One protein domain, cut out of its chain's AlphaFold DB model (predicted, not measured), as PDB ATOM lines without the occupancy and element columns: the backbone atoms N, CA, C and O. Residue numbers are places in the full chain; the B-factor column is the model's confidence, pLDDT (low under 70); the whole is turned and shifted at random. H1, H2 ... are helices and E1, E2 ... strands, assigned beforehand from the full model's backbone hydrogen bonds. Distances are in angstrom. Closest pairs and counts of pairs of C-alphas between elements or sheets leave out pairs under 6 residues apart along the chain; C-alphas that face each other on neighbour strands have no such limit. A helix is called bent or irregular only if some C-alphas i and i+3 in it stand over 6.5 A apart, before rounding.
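AT A GLANCE: This is residues 169 to 320 of the 320 residues of an uncharacterized protein of Cyanobacteria bacterium UBA11371 (UniProt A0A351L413). A strongly twisted sheet of six strands runs through the domain, with two helices, H2 and H3, packed over different parts of the same face. The small hairpin E4 and E5 extends from the sheet where E5 runs on into E6, H1 sits at the far end of E1, and H4 and H5 lie beyond the E7 and E8 end; the unnamed stretch 211 to 225 loops outward around residue 222. The printed part has 152 residues, with five named helices and eight named strands in the order E1 H1 E2 E3 H2 E4 E5 E6 H3 E7 E8 H4 H5. The large sheet is mixed, in the order E1, E2, E3, E6, E7, E8, and the class is mixed, helices and strands. The whole is compact, with a radius of gyration of the C-alphas of 16.1 A and spans of 48 by 38 by 23 A.

IN THESE COORDINATES: The large sheet holds E1, residues 173 to 179, 15.8 A from first to last C-alpha; E2, residues 195 to 202, 19.8 A; E3, residues 205 to 210, 15.8 A; E6, residues 255 to 260, 16.5 A; E7, residues 284 to 289, 17.2 A; and E8, residues 295 to 298, 10.1 A. C-alpha 173 in E1 is at (143.845, 167.800, 132.602), and C-alpha 255 in E6 is at (145.094, 180.027, 140.315). E4, residues 242 to 244, and E5, residues 250 to 252, make a second sheet. The helices are H1, residues 180 to 185; H2, residues 226 to 238, 18.4 A; H3, residues 263 to 279, 23.1 A; H4, residues 301 to 305; and H5, residues 309 to 317, 12.0 A, ending at C-alpha 317, (131.561, 195.972, 120.224). H3 is irregular: C-alphas 268 and 271 are 8.1 A apart, and it has a kink of 65 degrees near residue 270.

HOW THE PARTS SIT: In the large sheet E6 is parallel to E3, with N 210 and O 259 at 2.7 A, and parallel to E7, with N 260 and O 287 at 2.8 A. E2 and E3 are an antiparallel hairpin, with N 202 and O 205 at 2.8 A, and E2 bends by 65 degrees at residue 199. The edge strand E1 is antiparallel to E2, with N 175 and O 199 at 2.8 A. The other edge strand, E8, makes an antiparallel hairpin with E7, with N 298 and O 286 at 2.8 A. H2 and H3 are on the same face of this sheet, which makes two layers, helices on one face of a sheet. The closest C-alphas of H2 and E6 are those of Ala 237 and Lys 255, 5.4 A apart. H3 runs along the strands over E6 and E7, at a height over the sheet of 9.0 A and at 17 degrees to E7 on the local plane. E6, H3 and E7 form a strand-helix-strand unit, two parallel neighbour strands with a helix between, and its crossover is right-handed. H2 and H3 are apart. H1 only grazes the sheet, with residues 180 to 183. H4 is not on the sheet, but only just, with 4 pairs of C-alphas within 10 A; it touches H3 at residues 274 to 278 alone, and the closest C-alphas are those of Ile 277 and Ile 301, 6.7 A apart. H5 is not on the sheet and is close to but not clearly touching H3: the closest C-alphas, of Pro 263 and Leu 316, are 5.9 A apart, and they run opposite ways at a steep tilt of 42 degrees. E4 and E5 are an antiparallel hairpin, with N 243 and O 251 at 2.8 A; E5 runs on into E6 across a break of 2 residues, at 72 degrees. In H1, H2, H4 and H5 every O i to N i+4 pair is within hydrogen-bond range; in H3 it is 11 of 13.

THE WHOLE: The two C-alphas farthest apart, of Lys 185 and Asn 320, are 51.8 A apart. The printed part has no cut and ends at the chain's last residue. The link from E3 to H2, 15 residues, is long. The mean pLDDT of the printed part is 89.8; residues 219 to 224, 304 to 308 and 320 are under 70.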
ATOM      1  N   GLN A 169     146.326 173.988 126.437       89.81
ATOM      2  CA  GLN A 169     147.646 173.398 126.656       89.81
ATOM      3  C   GLN A 169     147.635 171.871 126.423       89.81
ATOM      4  O   GLN A 169     146.748 171.194 126.948       89.81
ATOM      5  N   PRO A 170     148.643 171.293 125.731       83.19
ATOM      6  CA  PRO A 170     148.690 169.857 125.411       83.19
ATOM      7  C   PRO A 170     148.610 168.914 126.619       83.19
ATOM      8  O   PRO A 170     148.095 167.808 126.506       83.19
ATOM      9  N   ASN A 171     149.103 169.358 127.778       86.19
ATOM     10  CA  ASN A 171     149.152 168.564 129.011       86.19
ATOM     11  C   ASN A 171     148.063 168.960 130.018       86.19
ATOM     12  O   ASN A 171     148.173 168.636 131.204       86.19
ATOM     13  N   ALA A 172     147.055 169.716 129.579       90.81
ATOM     14  CA  ALA A 172     145.953 170.098 130.441       90.81
ATOM     15  C   ALA A 172     145.148 168.862 130.850       90.81
ATOM     16  O   ALA A 172     144.775 168.039 130.012       90.81
ATOM     17  N   LEU A 173     144.840 168.760 132.139       91.81
ATOM     18  CA  LEU A 173     143.845 167.800 132.602       91.81
ATOM     19  C   LEU A 173     142.469 168.346 132.227       91.81
ATOM     20  O   LEU A 173     142.233 169.540 132.383       91.81
ATOM     21  N   THR A 174     141.575 167.498 131.738       91.00
ATOM     22  CA  THR A 174     140.194 167.870 131.399       91.00
ATOM     23  C   THR A 174     139.234 167.172 132.347       91.00
ATOM     24  O   THR A 174     139.545 166.084 132.833       91.00
ATOM     25  N   HIS A 175     138.118 167.834 132.645       86.00
ATOM     26  CA  HIS A 175     137.028 167.327 133.475       86.00
ATOM     27  C   HIS A 175     137.501 166.689 134.791       86.00
ATOM     28  O   HIS A 175     137.183 165.547 135.121       86.00
ATOM     29  N   VAL A 176     138.328 167.415 135.547       90.88
ATOM     30  CA  VAL A 176     138.950 166.853 136.749       90.88
ATOM     31  C   VAL A 176     137.910 166.750 137.856       90.88
ATOM     32  O   VAL A 176     137.420 167.768 138.351       90.88
ATOM     33  N   GLU A 177     137.596 165.517 138.251       93.56
ATOM     34  CA  GLU A 177     136.765 165.234 139.416       93.56
ATOM     35  C   GLU A 177     137.542 165.510 140.709       93.56
ATOM     36  O   GLU A 177     138.654 165.023 140.921       93.56
ATOM     37  N   ILE A 178     136.925 166.286 141.592       93.06
ATOM     38  CA  ILE A 178     137.394 166.588 142.937       93.06
ATOM     39  C   ILE A 178     136.274 166.185 143.887       93.06
ATOM     40  O   ILE A 178     135.226 166.832 143.947       93.06
ATOM     41  N   THR A 179     136.475 165.089 144.612       93.94
ATOM     42  CA  THR A 179     135.485 164.605 145.577       93.94
ATOM     43  C   THR A 179     135.543 165.432 146.860       93.94
ATOM     44  O   THR A 179     136.614 165.878 147.283       93.94
ATOM     45  N   THR A 180     134.403 165.603 147.529       93.25
ATOM     46  CA  THR A 180     134.352 166.286 148.832       93.25
ATOM     47  C   THR A 180     135.210 165.556 149.871       93.25
ATOM     48  O   THR A 180     135.843 166.194 150.709       93.25
ATOM     49  N   ALA A 181     135.305 164.226 149.785       94.94
ATOM     50  CA  ALA A 181     136.148 163.424 150.667       94.94
ATOM     51  C   ALA A 181     137.649 163.692 150.459       94.94
ATOM     52  O   ALA A 181     138.389 163.807 151.436       94.94
ATOM     53  N   ASP A 182     138.113 163.804 149.212       94.19
ATOM     54  CA  ASP A 182     139.525 164.077 148.922       94.19
ATOM     55  C   ASP A 182     139.909 165.524 149.221       94.19
ATOM     56  O   ASP A 182     140.987 165.771 149.765       94.19
ATOM     57  N   ALA A 183     139.005 166.470 148.958       95.44
ATOM     58  CA  ALA A 183     139.163 167.860 149.369       95.44
ATOM     59  C   ALA A 183     139.263 167.984 150.903       95.44
ATOM     60  O   ALA A 183     140.183 168.624 151.419       95.44
ATOM     61  N   ALA A 184     138.397 167.289 151.650       96.44
ATOM     62  CA  ALA A 184     138.393 167.321 153.113       96.44
ATOM     63  C   ALA A 184     139.702 166.802 153.734       96.44
ATOM     64  O   ALA A 184     140.173 167.363 154.724       96.44
ATOM     65  N   LYS A 185     140.351 165.793 153.130       96.88
ATOM     66  CA  LYS A 185     141.685 165.314 153.561       96.88
ATOM     67  C   LYS A 185     142.760 166.402 153.487       96.88
ATOM     68  O   LYS A 185     143.762 166.310 154.190       96.88
ATOM     69  N   GLN A 186     142.556 167.417 152.648       97.12
ATOM     70  CA  GLN A 186     143.447 168.565 152.479       97.12
ATOM     71  C   GLN A 186     142.927 169.822 153.203       97.12
ATOM     72  O   GLN A 186     143.424 170.920 152.970       97.12
ATOM     73  N   GLY A 187     141.940 169.676 154.097       96.75
ATOM     74  CA  GLY A 187     141.387 170.780 154.885       96.75
ATOM     75  C   GLY A 187     140.471 171.722 154.100       96.75
ATOM     76  O   GLY A 187     140.293 172.867 154.511       96.75
ATOM     77  N   ILE A 188     139.906 171.258 152.981       96.81
ATOM     78  CA  ILE A 188     139.030 172.035 152.096       96.81
ATOM     79  C   ILE A 188     137.583 171.580 152.275       96.81
ATOM     80  O   ILE A 188     137.293 170.385 152.235       96.81
ATOM     81  N   THR A 189     136.668 172.536 152.437       94.88
ATOM     82  CA  THR A 189     135.222 172.273 152.481       94.88
ATOM     83  C   THR A 189     134.578 172.801 151.210       94.88
ATOM     84  O   THR A 189     134.541 174.009 150.999       94.88
ATOM     85  N   LEU A 190     134.071 171.897 150.371       92.38
ATOM     86  CA  LEU A 190     133.329 172.268 149.168       92.38
ATOM     87  C   LEU A 190     131.864 172.552 149.510       92.38
ATOM     88  O   LEU A 190     131.260 171.864 150.333       92.38
ATOM     89  N   ILE A 191     131.281 173.534 148.830       90.56
ATOM     90  CA  ILE A 191     129.838 173.782 148.804       90.56
ATOM     91  C   ILE A 191     129.143 172.643 148.047       90.56
ATOM     92  O   ILE A 191     128.025 172.251 148.389       90.56
ATOM     93  N   ALA A 192     129.796 172.079 147.024       80.31
ATOM     94  CA  ALA A 192     129.310 170.881 146.353       80.31
ATOM     95  C   ALA A 192     129.190 169.684 147.330       80.31
ATOM     96  O   ALA A 192     130.162 169.335 148.000       80.31
ATOM     97  N   PRO A 193     128.034 168.989 147.375       77.69
ATOM     98  CA  PRO A 193     127.776 167.979 148.406       77.69
ATOM     99  C   PRO A 193     128.607 166.697 148.248       77.69
ATOM    100  O   PRO A 193     128.953 166.066 149.240       77.69
ATOM    101  N   GLU A 194     128.933 166.306 147.014       81.44
ATOM    102  CA  GLU A 194     129.615 165.030 146.723       81.44
ATOM    103  C   GLU A 194     130.920 165.229 145.952       81.44
ATOM    104  O   GLU A 194     131.953 164.642 146.276       81.44
ATOM    105  N   LYS A 195     130.851 166.032 144.885       86.50
ATOM    106  CA  LYS A 195     131.962 166.264 143.970       86.50
ATOM    107  C   LYS A 195     131.816 167.554 143.175       86.50
ATOM    108  O   LYS A 195     130.699 167.992 142.849       86.50
ATOM    109  N   ARG A 196     132.968 168.101 142.804       90.19
ATOM    110  CA  ARG A 196     133.166 169.213 141.880       90.19
ATOM    111  C   ARG A 196     133.917 168.699 140.656       90.19
ATOM    112  O   ARG A 196     134.900 167.988 140.795       90.19
ATOM    113  N   PHE A 197     133.462 169.079 139.472       91.62
ATOM    114  CA  PHE A 197     134.218 168.882 138.239       91.62
ATOM    115  C   PHE A 197     134.723 170.221 137.771       91.62
ATOM    116  O   PHE A 197     133.896 171.101 137.572       91.62
ATOM    117  N   VAL A 198     136.024 170.382 137.603       93.06
ATOM    118  CA  VAL A 198     136.558 171.564 136.923       93.06
ATOM    119  C   VAL A 198     136.732 171.250 135.445       93.06
ATOM    120  O   VAL A 198     137.159 170.142 135.109       93.06
ATOM    121  N   ASP A 199     136.403 172.198 134.565       93.25
ATOM    122  CA  ASP A 199     136.437 171.952 133.112       93.25
ATOM    123  C   ASP A 199     137.839 171.521 132.681       93.25
ATOM    124  O   ASP A 199     138.010 170.551 131.936       93.25
ATOM    125  N   ARG A 200     138.866 172.199 133.209       94.38
ATOM    126  CA  ARG A 200     140.259 171.813 132.999       94.38
ATOM    127  C   ARG A 200     141.228 172.407 134.010       94.38
ATOM    128  O   ARG A 200     140.935 173.375 134.710       94.38
ATOM    129  N   VAL A 201     142.428 171.840 134.014       96.12
ATOM    130  CA  VAL A 201     143.569 172.321 134.785       96.12
ATOM    131  C   VAL A 201     144.787 172.463 133.877       96.12
ATOM    132  O   VAL A 201     145.282 171.477 133.328       96.12
ATOM    133  N   GLU A 202     145.280 173.692 133.738       94.88
ATOM    134  CA  GLU A 202     146.460 174.060 132.956       94.88
ATOM    135  C   GLU A 202     147.590 174.503 133.889       94.88
ATOM    136  O   GLU A 202     147.537 175.588 134.465       94.88
ATOM    137  N   GLY A 203     148.625 173.674 134.055       94.69
ATOM    138  CA  GLY A 203     149.671 173.970 135.039       94.69
ATOM    139  C   GLY A 203     149.074 174.068 136.444       94.69
ATOM    140  O   GLY A 203     148.410 173.144 136.887       94.69
ATOM    141  N   ASP A 204     149.268 175.179 137.141       96.81
ATOM    142  CA  ASP A 204     148.703 175.427 138.475       96.81
ATOM    143  C   ASP A 204     147.320 176.110 138.451       96.81
ATOM    144  O   ASP A 204     146.803 176.526 139.489       96.81
ATOM    145  N   THR A 205     146.711 176.242 137.271       98.00
ATOM    146  CA  THR A 205     145.505 177.047 137.066       98.00
ATOM    147  C   THR A 205     144.295 176.171 136.747       98.00
ATOM    148  O   THR A 205     144.293 175.445 135.752       98.00
ATOM    149  N   ILE A 206     143.227 176.275 137.543       97.94
ATOM    150  CA  ILE A 206     141.889 175.822 137.131       97.94
ATOM    151  C   ILE A 206     141.383 176.774 136.049       97.94
ATOM    152  O   ILE A 206     141.398 177.985 136.256       97.94
ATOM    153  N   VAL A 207     140.887 176.252 134.928       97.81
ATOM    154  CA  VAL A 207     140.243 177.061 133.887       97.81
ATOM    155  C   VAL A 207     138.788 176.625 133.741       97.81
ATOM    156  O   VAL A 207     138.518 175.453 133.503       97.81
ATOM    157  N   GLU A 208     137.863 177.571 133.871       97.06
ATOM    158  CA  GLU A 208     136.417 177.375 133.714       97.06
ATOM    159  C   GLU A 208     135.924 178.147 132.498       97.06
ATOM    160  O   GLU A 208     136.213 179.336 132.365       97.06
ATOM    161  N   ILE A 209     135.160 177.503 131.623       96.94
ATOM    162  CA  ILE A 209     134.720 178.089 130.358       96.94
ATOM    163  C   ILE A 209     133.225 178.386 130.441       96.94
ATOM    164  O   ILE A 209     132.388 177.506 130.623       96.94
ATOM    165  N   LYS A 210     132.872 179.665 130.310       95.62
ATOM    166  CA  LYS A 210     131.507 180.177 130.408       95.62
ATOM    167  C   LYS A 210     131.039 180.699 129.057       95.62
ATOM    168  O   LYS A 210     131.542 181.693 128.532       95.62
ATOM    169  N   THR A 211     130.008 180.044 128.536       95.25
ATOM    170  CA  THR A 211     129.367 180.379 127.257       95.25
ATOM    171  C   THR A 211     127.953 180.886 127.513       95.25
ATOM    172  O   THR A 211     126.959 180.289 127.100       95.25
ATOM    173  N   ILE A 212     127.871 181.988 128.257       92.25
ATOM    174  CA  ILE A 212     126.619 182.613 128.690       92.25
ATOM    175  C   ILE A 212     126.517 184.038 128.145       92.25
ATOM    176  O   ILE A 212     127.521 184.732 128.024       92.25
ATOM    177  N   SER A 213     125.300 184.481 127.837       92.25
ATOM    178  CA  SER A 213     125.019 185.877 127.453       92.25
ATOM    179  C   SER A 213     124.470 186.714 128.614       92.25
ATOM    180  O   SER A 213     124.337 187.925 128.484       92.25
ATOM    181  N   GLY A 214     124.103 186.069 129.725       91.81
ATOM    182  CA  GLY A 214     123.501 186.696 130.901       91.81
ATOM    183  C   GLY A 214     124.414 186.669 132.125       91.81
ATOM    184  O   GLY A 214     125.597 186.339 132.037       91.81
ATOM    185  N   LYS A 215     123.847 187.019 133.282       92.69
ATOM    186  CA  LYS A 215     124.536 186.914 134.573       92.69
ATOM    187  C   LYS A 215     124.784 185.452 134.934       92.69
ATOM    188  O   LYS A 215     123.947 184.604 134.630       92.69
ATOM    189  N   LEU A 216     125.893 185.197 135.626       89.31
ATOM    190  CA  LEU A 216     126.135 183.916 136.275       89.31
ATOM    191  C   LEU A 216     124.967 183.600 137.212       89.31
ATOM    192  O   LEU A 216     124.521 184.458 137.982       89.31
ATOM    193  N   ALA A 217     124.459 182.376 137.137       84.12
ATOM    194  CA  ALA A 217     123.332 181.951 137.946       84.12
ATOM    195  C   ALA A 217     123.707 182.000 139.434       84.12
ATOM    196  O   ALA A 217     124.679 181.371 139.852       84.12
ATOM    197  N   THR A 218     122.904 182.701 140.242       74.88
ATOM    198  CA  THR A 218     123.083 182.845 141.702       74.88
ATOM    199  C   THR A 218     122.409 181.737 142.519       74.88
ATOM    200  O   THR A 218     122.347 181.823 143.739       74.88
ATOM    201  N   GLY A 219     121.951 180.669 141.860       61.81
ATOM    202  CA  GLY A 219     121.356 179.499 142.505       61.81
ATOM    203  C   GLY A 219     119.876 179.663 142.816       61.81
ATOM    204  O   GLY A 219     119.367 180.765 143.005       61.81
ATOM    205  N   GLY A 220     119.196 178.522 142.865       53.53
ATOM    206  CA  GLY A 220     117.852 178.342 143.409       53.53
ATOM    207  C   GLY A 220     117.867 177.143 144.360       53.53
ATOM    208  O   GLY A 220     118.896 176.479 144.477       53.53
ATOM    209  N   LYS A 221     116.744 176.846 145.028       46.09
ATOM    210  CA  LYS A 221     116.651 175.774 146.047       46.09
ATOM    211  C   LYS A 221     117.207 174.413 145.595       46.09
ATOM    212  O   LYS A 221     117.728 173.691 146.436       46.09
ATOM    213  N   ASP A 222     117.157 174.119 144.294       43.09
ATOM    214  CA  ASP A 222     117.428 172.783 143.750       43.09
ATOM    215  C   ASP A 222     118.549 172.745 142.689       43.09
ATOM    216  O   ASP A 222     118.787 171.712 142.065       43.09
ATOM    217  N   SER A 223     119.272 173.851 142.463       53.66
ATOM    218  CA  SER A 223     120.355 173.903 141.468       53.66
ATOM    219  C   SER A 223     121.578 174.646 141.992       53.66
ATOM    220  O   SER A 223     121.475 175.811 142.386       53.66
ATOM    221  N   ARG A 224     122.748 173.993 141.926       65.06
ATOM    222  CA  ARG A 224     124.043 174.604 142.254       65.06
ATOM    223  C   ARG A 224     124.257 175.856 141.411       65.06
ATOM    224  O   ARG A 224     124.166 175.797 140.186       65.06
ATOM    225  N   SER A 225     124.542 176.968 142.076       82.38
ATOM    226  CA  SER A 225     124.827 178.227 141.403       82.38
ATOM    227  C   SER A 225     126.206 178.182 140.739       82.38
ATOM    228  O   SER A 225     127.125 177.528 141.235       82.38
ATOM    229  N   GLU A 226     126.378 178.890 139.625       85.94
ATOM    230  CA  GLU A 226     127.708 179.078 139.024       85.94
ATOM    231  C   GLU A 226     128.627 179.870 139.970       85.94
ATOM    232  O   GLU A 226     129.845 179.717 139.944       85.94
ATOM    233  N   ILE A 227     128.032 180.663 140.864       88.75
ATOM    234  CA  ILE A 227     128.728 181.391 141.925       88.75
ATOM    235  C   ILE A 227     129.284 180.454 143.006       88.75
ATOM    236  O   ILE A 227     130.376 180.692 143.514       88.75
ATOM    237  N   ASP A 228     128.585 179.380 143.362       90.50
ATOM    238  CA  ASP A 228     129.086 178.413 144.346       90.50
ATOM    239  C   ASP A 228     130.203 177.560 143.749       90.50
ATOM    240  O   ASP A 228     131.206 177.314 144.410       90.50
ATOM    241  N   GLN A 229     130.090 177.210 142.465       90.81
ATOM    242  CA  GLN A 229     131.192 176.600 141.718       90.81
ATOM    243  C   GLN A 229     132.437 177.498 141.686       90.81
ATOM    244  O   GLN A 229     133.560 177.005 141.792       90.81
ATOM    245  N   PHE A 230     132.247 178.813 141.557       94.81
ATOM    246  CA  PHE A 230     133.336 179.776 141.670       94.81
ATOM    247  C   PHE A 230     133.972 179.743 143.061       94.81
ATOM    248  O   PHE A 230     135.184 179.572 143.152       94.81
ATOM    249  N   LYS A 231     133.178 179.828 144.134       95.25
ATOM    250  CA  LYS A 231     133.689 179.776 145.514       95.25
ATOM    251  C   LYS A 231     134.471 178.491 145.798       95.25
ATOM    252  O   LYS A 231     135.544 178.571 146.387       95.25
ATOM    253  N   ASP A 232     133.985 177.342 145.327       96.00
ATOM    254  CA  ASP A 232     134.702 176.065 145.438       96.00
ATOM    255  C   ASP A 232     136.081 176.143 144.768       96.00
ATOM    256  O   ASP A 232     137.090 175.767 145.363       96.00
ATOM    257  N   ASN A 233     136.156 176.689 143.550       97.31
ATOM    258  CA  ASN A 233     137.421 176.831 142.828       97.31
ATOM    259  C   ASN A 233     138.394 177.793 143.533       97.31
ATOM    260  O   ASN A 233     139.599 177.542 143.545       97.31
ATOM    261  N   ILE A 234     137.886 178.867 144.144       98.00
ATOM    262  CA  ILE A 234     138.698 179.791 144.948       98.00
ATOM    263  C   ILE A 234     139.254 179.112 146.193       98.00
ATOM    264  O   ILE A 234     140.437 179.278 146.490       98.00
ATOM    265  N   GLU A 235     138.438 178.338 146.909       97.50
ATOM    266  CA  GLU A 235     138.898 177.602 148.087       97.50
ATOM    267  C   GLU A 235     140.000 176.603 147.696       97.50
ATOM    268  O   GLU A 235     141.050 176.556 148.340       97.50
ATOM    269  N   LEU A 236     139.816 175.881 146.583       97.75
ATOM    270  CA  LEU A 236     140.818 174.960 146.037       97.75
ATOM    271  C   LEU A 236     142.155 175.657 145.752       97.75
ATOM    272  O   LEU A 236     143.205 175.152 146.153       97.75
ATOM    273  N   ALA A 237     142.129 176.820 145.100       97.94
ATOM    274  CA  ALA A 237     143.335 177.582 144.785       97.94
ATOM    275  C   ALA A 237     143.995 178.198 146.031       97.94
ATOM    276  O   ALA A 237     145.208 178.099 146.217       97.94
ATOM    277  N   THR A 238     143.197 178.767 146.936       97.50
ATOM    278  CA  THR A 238     143.677 179.411 148.171       97.50
ATOM    279  C   THR A 238     144.362 178.407 149.094       97.50
ATOM    280  O   THR A 238     145.408 178.694 149.681       97.50
ATOM    281  N   LYS A 239     143.794 177.203 149.212       97.69
ATOM    282  CA  LYS A 239     144.331 176.116 150.042       97.69
ATOM    283  C   LYS A 239     145.380 175.268 149.331       97.69
ATOM    284  O   LYS A 239     145.915 174.344 149.936       97.69
ATOM    285  N   ARG A 240     145.714 175.602 148.081       97.50
ATOM    286  CA  ARG A 240     146.713 174.904 147.267       97.50
ATOM    287  C   ARG A 240     146.412 173.421 147.082       97.50
ATOM    288  O   ARG A 240     147.287 172.573 147.272       97.50
ATOM    289  N   TYR A 241     145.165 173.117 146.725       97.88
ATOM    290  CA  TYR A 241     144.706 171.747 146.521       97.88
ATOM    291  C   TYR A 241     145.650 170.985 145.591       97.88
ATOM    292  O   TYR A 241     145.975 171.446 144.496       97.88
ATOM    293  N   THR A 242     146.085 169.811 146.036       97.62
ATOM    294  CA  THR A 242     146.979 168.938 145.284       97.62
ATOM    295  C   THR A 242     146.168 167.878 144.552       97.62
ATOM    296  O   THR A 242     145.522 167.032 145.172       97.62
ATOM    297  N   ILE A 243     146.236 167.908 143.223       94.06
ATOM    298  CA  ILE A 243     145.710 166.872 142.337       94.06
ATOM    299  C   ILE A 243     146.789 165.810 142.139       94.06
ATOM    300  O   ILE A 243     147.928 166.138 141.803       94.06
ATOM    301  N   THR A 244     146.412 164.540 142.272       91.81
ATOM    302  CA  THR A 244     147.247 163.405 141.859       91.81
ATOM    303  C   THR A 244     146.841 162.977 140.452       91.81
ATOM    304  O   THR A 244     145.698 162.586 140.220       91.81
ATOM    305  N   LYS A 245     147.765 163.066 139.496       88.75
ATOM    306  CA  LYS A 245     147.557 162.652 138.104       88.75
ATOM    307  C   LYS A 245     147.604 161.129 137.966       88.75
ATOM    308  O   LYS A 245     148.077 160.419 138.850       88.75
ATOM    309  N   LYS A 246     147.156 160.618 136.811       85.75
ATOM    310  CA  LYS A 246     147.167 159.174 136.496       85.75
ATOM    311  C   LYS A 246     148.567 158.549 136.543       85.75
ATOM    312  O   LYS A 246     148.687 157.368 136.840       85.75
ATOM    313  N   ASP A 247     149.605 159.330 136.262       87.75
ATOM    314  CA  ASP A 247     151.010 158.910 136.338       87.75
ATOM    315  C   ASP A 247     151.598 158.993 137.763       87.75
ATOM    316  O   ASP A 247     152.788 158.758 137.957       87.75
ATOM    317  N   GLY A 248     150.777 159.332 138.763       91.12
ATOM    318  CA  GLY A 248     151.177 159.495 140.158       91.12
ATOM    319  C   GLY A 248     151.829 160.842 140.474       91.12
ATOM    320  O   GLY A 248     152.083 161.123 141.646       91.12
ATOM    321  N   THR A 249     152.082 161.694 139.476       92.56
ATOM    322  CA  THR A 249     152.627 163.030 139.729       92.56
ATOM    323  C   THR A 249     151.596 163.917 140.415       92.56
ATOM    324  O   THR A 249     150.387 163.789 140.215       92.56
ATOM    325  N   GLN A 250     152.084 164.826 141.253       94.81
ATOM    326  CA  GLN A 250     151.252 165.752 142.010       94.81
ATOM    327  C   GLN A 250     151.341 167.157 141.428       94.81
ATOM    328  O   GLN A 250     152.401 167.595 140.978       94.81
ATOM    329  N   GLN A 251     150.221 167.870 141.448       95.12
ATOM    330  CA  GLN A 251     150.121 169.233 140.948       95.12
ATOM    331  C   GLN A 251     149.263 170.067 141.890       95.12
ATOM    332  O   GLN A 251     148.125 169.700 142.173       95.12
ATOM    333  N   GLN A 252     149.803 171.191 142.351       97.50
ATOM    334  CA  GLN A 252     149.066 172.137 143.182       97.50
ATOM    335  C   GLN A 252     148.309 173.137 142.321       97.50
ATOM    336  O   GLN A 252     148.856 173.668 141.356       97.50
ATOM    337  N   ILE A 253     147.065 173.408 142.701       97.94
ATOM    338  CA  ILE A 253     146.269 174.499 142.152       97.94
ATOM    339  C   ILE A 253     146.543 175.760 142.952       97.94
ATOM    340  O   ILE A 253     146.354 175.764 144.157       97.94
ATOM    341  N   THR A 254     146.931 176.844 142.301       98.25
ATOM    342  CA  THR A 254     147.166 178.147 142.946       98.25
ATOM    343  C   THR A 254     146.339 179.260 142.312       98.25
ATOM    344  O   THR A 254     146.186 180.319 142.917       98.25
ATOM    345  N   LYS A 255     145.791 179.022 141.115       98.31
ATOM    346  CA  LYS A 255     145.094 180.027 140.315       98.31
ATOM    347  C   LYS A 255     143.781 179.515 139.753       98.31
ATOM    348  O   LYS A 255     143.581 178.318 139.541       98.31
ATOM    349  N   VAL A 256     142.904 180.462 139.452       98.31
ATOM    350  CA  VAL A 256     141.621 180.244 138.794       98.31
ATOM    351  C   VAL A 256     141.491 181.232 137.639       98.31
ATOM    352  O   VAL A 256     141.668 182.437 137.804       98.31
ATOM    353  N   ARG A 257     141.150 180.730 136.455       98.25
ATOM    354  CA  ARG A 257     140.840 181.531 135.273       98.25
ATOM    355  C   ARG A 257     139.430 181.234 134.795       98.25
ATOM    356  O   ARG A 257     139.093 180.084 134.538       98.25
ATOM    357  N   TYR A 258     138.621 182.272 134.632       97.75
ATOM    358  CA  TYR A 258     137.297 182.157 134.018       97.75
ATOM    359  C   TYR A 258     137.331 182.724 132.603       97.75
ATOM    360  O   TYR A 258     137.691 183.880 132.398       97.75
ATOM    361  N   VAL A 259     136.936 181.913 131.631       98.06
ATOM    362  CA  VAL A 259     136.910 182.260 130.213       98.06
ATOM    363  C   VAL A 259     135.477 182.582 129.814       98.06
ATOM    364  O   VAL A 259     134.633 181.695 129.784       98.06
ATOM    365  N   PHE A 260     135.191 183.831 129.467       97.38
ATOM    366  CA  PHE A 260     133.907 184.240 128.906       97.38
ATOM    367  C   PHE A 260     134.009 184.282 127.387       97.38
ATOM    368  O   PHE A 260     134.523 185.238 126.805       97.38
ATOM    369  N   THR A 261     133.490 183.244 126.735       97.19
ATOM    370  CA  THR A 261     133.555 183.097 125.271       97.19
ATOM    371  C   THR A 261     132.596 184.038 124.540       97.19
ATOM    372  O   THR A 261     132.745 184.257 123.337       97.19
ATOM    373  N   LEU A 262     131.622 184.624 125.249       96.06
ATOM    374  CA  LEU A 262     130.634 185.549 124.695       96.06
ATOM    375  C   LEU A 262     130.775 186.961 125.295       96.06
ATOM    376  O   LEU A 262     130.698 187.107 126.518       96.06
ATOM    377  N   PRO A 263     130.863 188.021 124.464       94.75
ATOM    378  CA  PRO A 263     130.986 189.401 124.932       94.75
ATOM    379  C   PRO A 263     129.791 189.862 125.774       94.75
ATOM    380  O   PRO A 263     129.955 190.668 126.684       94.75
ATOM    381  N   ASP A 264     128.584 189.355 125.513       94.31
ATOM    382  CA  ASP A 264     127.403 189.746 126.290       94.31
ATOM    383  C   ASP A 264     127.443 189.181 127.718       94.31
ATOM    384  O   ASP A 264     127.053 189.870 128.661       94.31
ATOM    385  N   GLY A 265     128.034 187.994 127.907       94.69
ATOM    386  CA  GLY A 265     128.336 187.458 129.234       94.69
ATOM    387  C   GLY A 265     129.327 188.333 129.997       94.69
ATOM    388  O   GLY A 265     129.135 188.578 131.186       94.69
ATOM    389  N   VAL A 266     130.337 188.877 129.310       94.19
ATOM    390  CA  VAL A 266     131.287 189.834 129.905       94.19
ATOM    391  C   VAL A 266     130.558 191.094 130.371       94.19
ATOM    392  O   VAL A 266     130.725 191.511 131.514       94.19
ATOM    393  N   LYS A 267     129.696 191.678 129.524       92.12
ATOM    394  CA  LYS A 267     128.899 192.866 129.885       92.12
ATOM    395  C   LYS A 267     128.032 192.605 131.114       92.12
ATOM    396  O   LYS A 267     128.035 193.402 132.046       92.12
ATOM    397  N   ALA A 268     127.323 191.478 131.130       93.06
ATOM    398  CA  ALA A 268     126.402 191.135 132.207       93.06
ATOM    399  C   ALA A 268     127.103 190.882 133.554       93.06
ATOM    400  O   ALA A 268     126.493 191.099 134.602       93.06
ATOM    401  N   ASN A 269     128.365 190.436 133.536       93.12
ATOM    402  CA  ASN A 269     129.112 190.029 134.730       93.12
ATOM    403  C   ASN A 269     130.274 190.963 135.092       93.12
ATOM    404  O   ASN A 269     131.023 190.657 136.015       93.12
ATOM    405  N   ARG A 270     130.416 192.113 134.423       91.06
ATOM    406  CA  ARG A 270     131.529 193.053 134.624       91.06
ATOM    407  C   ARG A 270     131.753 193.413 136.094       91.06
ATOM    408  O   ARG A 270     132.850 193.226 136.599       91.06
ATOM    409  N   GLU A 271     130.728 193.910 136.784       90.56
ATOM    410  CA  GLU A 271     130.843 194.313 138.198       90.56
ATOM    411  C   GLU A 271     131.287 193.147 139.087       90.56
ATOM    412  O   GLU A 271     132.128 193.312 139.969       90.56
ATOM    413  N   TRP A 272     130.766 191.949 138.808       93.00
ATOM    414  CA  TRP A 272     131.154 190.741 139.520       93.00
ATOM    415  C   TRP A 272     132.626 190.389 139.273       93.00
ATOM    416  O   TRP A 272     133.337 190.126 140.241       93.00
ATOM    417  N   MET A 273     133.100 190.448 138.022       93.19
ATOM    418  CA  MET A 273     134.504 190.200 137.665       93.19
ATOM    419  C   MET A 273     135.445 191.180 138.376       93.19
ATOM    420  O   MET A 273     136.467 190.767 138.920       93.19
ATOM    421  N   ILE A 274     135.074 192.466 138.426       90.88
ATOM    422  CA  ILE A 274     135.845 193.501 139.126       90.88
ATOM    423  C   ILE A 274     135.973 193.161 140.608       90.88
ATOM    424  O   ILE A 274     137.085 193.126 141.134       90.88
ATOM    425  N   ALA A 275     134.849 192.852 141.259       92.19
ATOM    426  CA  ALA A 275     134.846 192.473 142.663       92.19
ATOM    427  C   ALA A 275     135.704 191.222 142.923       92.19
ATOM    428  O   ALA A 275     136.396 191.158 143.935       92.19
ATOM    429  N   GLN A 276     135.702 190.236 142.017       94.31
ATOM    430  CA  GLN A 276     136.494 189.017 142.204       94.31
ATOM    431  C   GLN A 276     137.999 189.267 142.097       94.31
ATOM    432  O   GLN A 276     138.738 188.753 142.928       94.31
ATOM    433  N   ILE A 277     138.458 190.073 141.135       93.06
ATOM    434  CA  ILE A 277     139.884 190.429 141.049       93.06
ATOM    435  C   ILE A 277     140.324 191.240 142.273       93.06
ATOM    436  O   ILE A 277     141.415 191.020 142.780       93.06
ATOM    437  N   GLN A 278     139.478 192.142 142.781       92.00
ATOM    438  CA  GLN A 278     139.792 192.916 143.987       92.00
ATOM    439  C   GLN A 278     139.887 192.045 145.246       92.00
ATOM    440  O   GLN A 278     140.742 192.280 146.094       92.00
ATOM    441  N   ASN A 279     139.003 191.054 145.380       94.69
ATOM    442  CA  ASN A 279     138.950 190.197 146.565       94.69
ATOM    443  C   ASN A 279     139.991 189.069 146.544       94.69
ATOM    444  O   ASN A 279     140.372 188.575 147.603       94.69
ATOM    445  N   TYR A 280     140.412 188.642 145.352       94.81
ATOM    446  CA  TYR A 280     141.268 187.476 145.136       94.81
ATOM    447  C   TYR A 280     142.428 187.810 144.194       94.81
ATOM    448  O   TYR A 280     142.695 187.078 143.234       94.81
ATOM    449  N   GLU A 281     143.090 188.937 144.466       88.12
ATOM    450  CA  GLU A 281     144.290 189.380 143.751       88.12
ATOM    451  C   GLU A 281     145.315 188.232 143.670       88.12
ATOM    452  O   GLU A 281     145.423 187.412 144.584       88.12
ATOM    453  N   ASP A 282     146.000 188.114 142.530       91.75
ATOM    454  CA  ASP A 282     146.944 187.039 142.171       91.75
ATOM    455  C   ASP A 282     146.372 185.611 142.031       91.75
ATOM    456  O   ASP A 282     147.036 184.741 141.453       91.75
ATOM    457  N   ILE A 283     145.149 185.353 142.506       96.69
ATOM    458  CA  ILE A 283     144.479 184.047 142.401       96.69
ATOM    459  C   ILE A 283     143.556 184.006 141.183       96.69
ATOM    460  O   ILE A 283     143.531 183.005 140.465       96.69
ATOM    461  N   VAL A 284     142.783 185.070 140.949       97.38
ATOM    462  CA  VAL A 284     141.741 185.101 139.915       97.38
ATOM    463  C   VAL A 284     142.182 185.890 138.697       97.38
ATOM    464  O   VAL A 284     142.637 187.021 138.797       97.38
ATOM    465  N   SER A 285     141.943 185.310 137.523       97.19
ATOM    466  CA  SER A 285     142.019 186.009 136.243       97.19
ATOM    467  C   SER A 285     140.780 185.737 135.400       97.19
ATOM    468  O   SER A 285     140.075 184.736 135.577       97.19
ATOM    469  N   PHE A 286     140.530 186.620 134.442       96.56
ATOM    470  CA  PHE A 286     139.505 186.419 133.432       96.56
ATOM    471  C   PHE A 286     140.100 186.450 132.042       96.56
ATOM    472  O   PHE A 286     141.014 187.212 131.752       96.56
ATOM    473  N   GLU A 287     139.528 185.652 131.161       97.12
ATOM    474  CA  GLU A 287     139.785 185.720 129.738       97.12
ATOM    475  C   GLU A 287     138.487 186.054 129.022       97.12
ATOM    476  O   GLU A 287     137.451 185.443 129.279       97.12
ATOM    477  N   ILE A 288     138.529 187.058 128.156       96.31
ATOM    478  CA  ILE A 288     137.351 187.606 127.496       96.31
ATOM    479  C   ILE A 288     137.570 187.708 125.995       96.31
ATOM    480  O   ILE A 288     138.690 187.933 125.533       96.31
ATOM    481  N   PHE A 289     136.476 187.588 125.250       96.19
ATOM    482  CA  PHE A 289     136.451 187.730 123.798       96.19
ATOM    483  C   PHE A 289     135.527 188.878 123.393       96.19
ATOM    484  O   PHE A 289     134.432 189.026 123.946       96.19
ATOM    485  N   ASN A 290     135.948 189.686 122.420       95.38
ATOM    486  CA  ASN A 290     135.061 190.660 121.783       95.38
ATOM    487  C   ASN A 290     134.270 190.042 120.618       95.38
ATOM    488  O   ASN A 290     134.392 188.858 120.308       95.38
ATOM    489  N   LYS A 291     133.436 190.852 119.953       95.38
ATOM    490  CA  LYS A 291     132.597 190.400 118.831       95.38
ATOM    491  C   LYS A 291     133.367 189.827 117.643       95.38
ATOM    492  O   LYS A 291     132.796 188.994 116.945       95.38
ATOM    493  N   ILE A 292     134.612 190.245 117.412       95.31
ATOM    494  CA  ILE A 292     135.440 189.739 116.307       95.31
ATOM    495  C   ILE A 292     136.321 188.548 116.711       95.31
ATOM    496  O   ILE A 292     136.931 187.932 115.844       95.31
ATOM    497  N   GLY A 293     136.340 188.177 117.995       95.44
ATOM    498  CA  GLY A 293     137.133 187.063 118.513       95.44
ATOM    499  C   GLY A 293     138.529 187.451 118.983       95.44
ATOM    500  O   GLY A 293     139.348 186.567 119.230       95.44
ATOM    501  N   GLU A 294     138.824 188.745 119.132       95.44
ATOM    502  CA  GLU A 294     140.035 189.155 119.836       95.44
ATOM    503  C   GLU A 294     139.925 188.767 121.305       95.44
ATOM    504  O   GLU A 294     138.929 189.046 121.980       95.44
ATOM    505  N   ARG A 295     140.989 188.136 121.789       95.19
ATOM    506  CA  ARG A 295     141.127 187.648 123.151       95.19
ATOM    507  C   ARG A 295     141.863 188.674 124.006       95.19
ATOM    508  O   ARG A 295     142.882 189.218 123.583       95.19
ATOM    509  N   LYS A 296     141.399 188.870 125.238       94.06
ATOM    510  CA  LYS A 296     142.100 189.654 126.261       94.06
ATOM    511  C   LYS A 296     142.100 188.916 127.593       94.06
ATOM    512  O   LYS A 296     141.071 188.376 127.992       94.06
ATOM    513  N   THR A 297     143.238 188.920 128.279       94.50
ATOM    514  CA  THR A 297     143.349 188.428 129.658       94.50
ATOM    515  C   THR A 297     143.334 189.615 130.612       94.50
ATOM    516  O   THR A 297     143.980 190.624 130.344       94.50
ATOM    517  N   ILE A 298     142.575 189.491 131.695       93.25
ATOM    518  CA  ILE A 298     142.439 190.464 132.775       93.25
ATOM    519  C   ILE A 298     142.959 189.782 134.038       93.25
ATOM    520  O   ILE A 298     142.309 188.871 134.557       93.25
ATOM    521  N   GLU A 299     144.144 190.172 134.494       90.81
ATOM    522  CA  GLU A 299     144.841 189.517 135.608       90.81
ATOM    523  C   GLU A 299     144.858 190.379 136.867       90.81
ATOM    524  O   GLU A 299     144.979 189.857 137.969       90.81
ATOM    525  N   ASN A 300     144.732 191.696 136.718       85.75
ATOM    526  CA  ASN A 300     144.855 192.621 137.835       85.75
ATOM    527  C   ASN A 300     143.914 193.830 137.702       85.75
ATOM    528  O   ASN A 300     143.239 194.050 136.692       85.75
ATOM    529  N   ILE A 301     143.876 194.643 138.759       76.56
ATOM    530  CA  ILE A 301     143.040 195.848 138.826       76.56
ATOM    531  C   ILE A 301     143.421 196.864 137.738       76.56
ATOM    532  O   ILE A 301     142.547 197.566 137.229       76.56
ATOM    533  N   SER A 302     144.695 196.948 137.343       79.94
ATOM    534  CA  SER A 302     145.122 197.886 136.298       79.94
ATOM    535  C   SER A 302     144.586 197.491 134.916       79.94
ATOM    536  O   SER A 302     144.155 198.362 134.159       79.94
ATOM    537  N   ASP A 303     144.476 196.189 134.631       79.44
ATOM    538  CA  ASP A 303     143.815 195.681 133.424       79.44
ATOM    539  C   ASP A 303     142.324 196.039 133.435       79.44
ATOM    540  O   ASP A 303     141.773 196.456 132.418       79.44
ATOM    541  N   ILE A 304     141.676 195.947 134.603       67.12
ATOM    542  CA  ILE A 304     140.280 196.368 134.798       67.12
ATOM    543  C   ILE A 304     140.101 197.873 134.595       67.12
ATOM    544  O   ILE A 304     139.087 198.298 134.046       67.12
ATOM    545  N   GLN A 305     141.040 198.707 135.037       69.12
ATOM    546  CA  GLN A 305     140.938 200.159 134.859       69.12
ATOM    547  C   GLN A 305     140.998 200.549 133.377       69.12
ATOM    548  O   GLN A 305     140.316 201.484 132.956       69.12
ATOM    549  N   GLN A 306     141.713 199.774 132.554       64.94
ATOM    550  CA  GLN A 306     141.655 199.889 131.092       64.94
ATOM    551  C   GLN A 306     140.292 199.452 130.514       64.94
ATOM    552  O   GLN A 306     139.987 199.755 129.363       64.94
ATOM    553  N   LEU A 307     139.461 198.771 131.308       62.22
ATOM    554  CA  LEU A 307     138.081 198.370 131.023       62.22
ATOM    555  C   LEU A 307     137.045 199.298 131.694       62.22
ATOM    556  O   LEU A 307     135.969 198.850 132.125       62.22
ATOM    557  N   GLY A 308     137.335 200.605 131.776       69.50
ATOM    558  CA  GLY A 308     136.301 201.625 131.995       69.50
ATOM    559  C   GLY A 308     135.073 201.348 131.116       69.50
ATOM    560  O   GLY A 308     135.209 200.758 130.045       69.50
ATOM    561  N   GLU A 309     133.868 201.688 131.582       74.88
ATOM    562  CA  GLU A 309     132.619 201.171 130.991       74.88
ATOM    563  C   GLU A 309     132.537 201.422 129.487       74.88
ATOM    564  O   GLU A 309     132.224 200.513 128.719       74.88
ATOM    565  N   GLU A 310     132.914 202.627 129.075       84.62
ATOM    566  CA  GLU A 310     132.982 203.035 127.681       84.62
ATOM    567  C   GLU A 310     134.066 202.269 126.909       84.62
ATOM    568  O   GLU A 310     133.770 201.674 125.877       84.62
ATOM    569  N   THR A 311     135.298 202.193 127.422       85.50
ATOM    570  CA  THR A 311     136.408 201.487 126.758       85.50
ATOM    571  C   THR A 311     136.120 200.000 126.569       85.50
ATOM    572  O   THR A 311     136.325 199.467 125.480       85.50
ATOM    573  N   LEU A 312     135.607 199.322 127.603       85.38
ATOM    574  CA  LEU A 312     135.224 197.913 127.517       85.38
ATOM    575  C   LEU A 312     134.056 197.724 126.554       85.38
ATOM    576  O   LEU A 312     134.093 196.817 125.731       85.38
ATOM    577  N   THR A 313     133.030 198.573 126.631       86.19
ATOM    578  CA  THR A 313     131.874 198.486 125.732       86.19
ATOM    579  C   THR A 313     132.290 198.692 124.282       86.19
ATOM    580  O   THR A 313     131.870 197.919 123.421       86.19
ATOM    581  N   ASN A 314     133.152 199.672 124.012       90.25
ATOM    582  CA  ASN A 314     133.699 199.927 122.685       90.25
ATOM    583  C   ASN A 314     134.512 198.726 122.201       90.25
ATOM    584  O   ASN A 314     134.223 198.211 121.129       90.25
ATOM    585  N   TRP A 315     135.431 198.206 123.022       92.44
ATOM    586  CA  TRP A 315     136.243 197.044 122.653       92.44
ATOM    587  C   TRP A 315     135.406 195.784 122.405       92.44
ATOM    588  O   TRP A 315     135.609 195.098 121.405       92.44
ATOM    589  N   LEU A 316     134.430 195.489 123.270       90.75
ATOM    590  CA  LEU A 316     133.529 194.344 123.102       90.75
ATOM    591  C   LEU A 316     132.679 194.466 121.834       90.75
ATOM    592  O   LEU A 316     132.272 193.444 121.283       90.75
ATOM    593  N   ASN A 317     132.387 195.692 121.392       90.44
ATOM    594  CA  ASN A 317     131.561 195.972 120.224       90.44
ATOM    595  C   ASN A 317     132.350 196.280 118.946       90.44
ATOM    596  O   ASN A 317     131.698 196.470 117.920       90.44
ATOM    597  N   SER A 318     133.685 196.323 118.995       86.50
ATOM    598  CA  SER A 318     134.528 196.596 117.831       86.50
ATOM    599  C   SER A 318     134.125 195.721 116.644       86.50
ATOM    600  O   SER A 318     133.956 194.506 116.781       86.50
ATOM    601  N   SER A 319     133.954 196.358 115.490       78.19
ATOM    602  CA  SER A 319     133.785 195.721 114.187       78.19
ATOM    603  C   SER A 319     135.059 195.919 113.371       78.19
ATOM    604  O   SER A 319     135.685 196.973 113.485       78.19
ATOM    605  N   ASN A 320     135.420 194.917 112.565       57.94
ATOM    606  CA  ASN A 320     136.450 195.061 111.531       57.94
ATOM    607  C   ASN A 320     136.044 196.093 110.474       57.94
ATOM    608  O   ASN A 320     134.821 196.217 110.219       57.94
TER     609      ASN A 320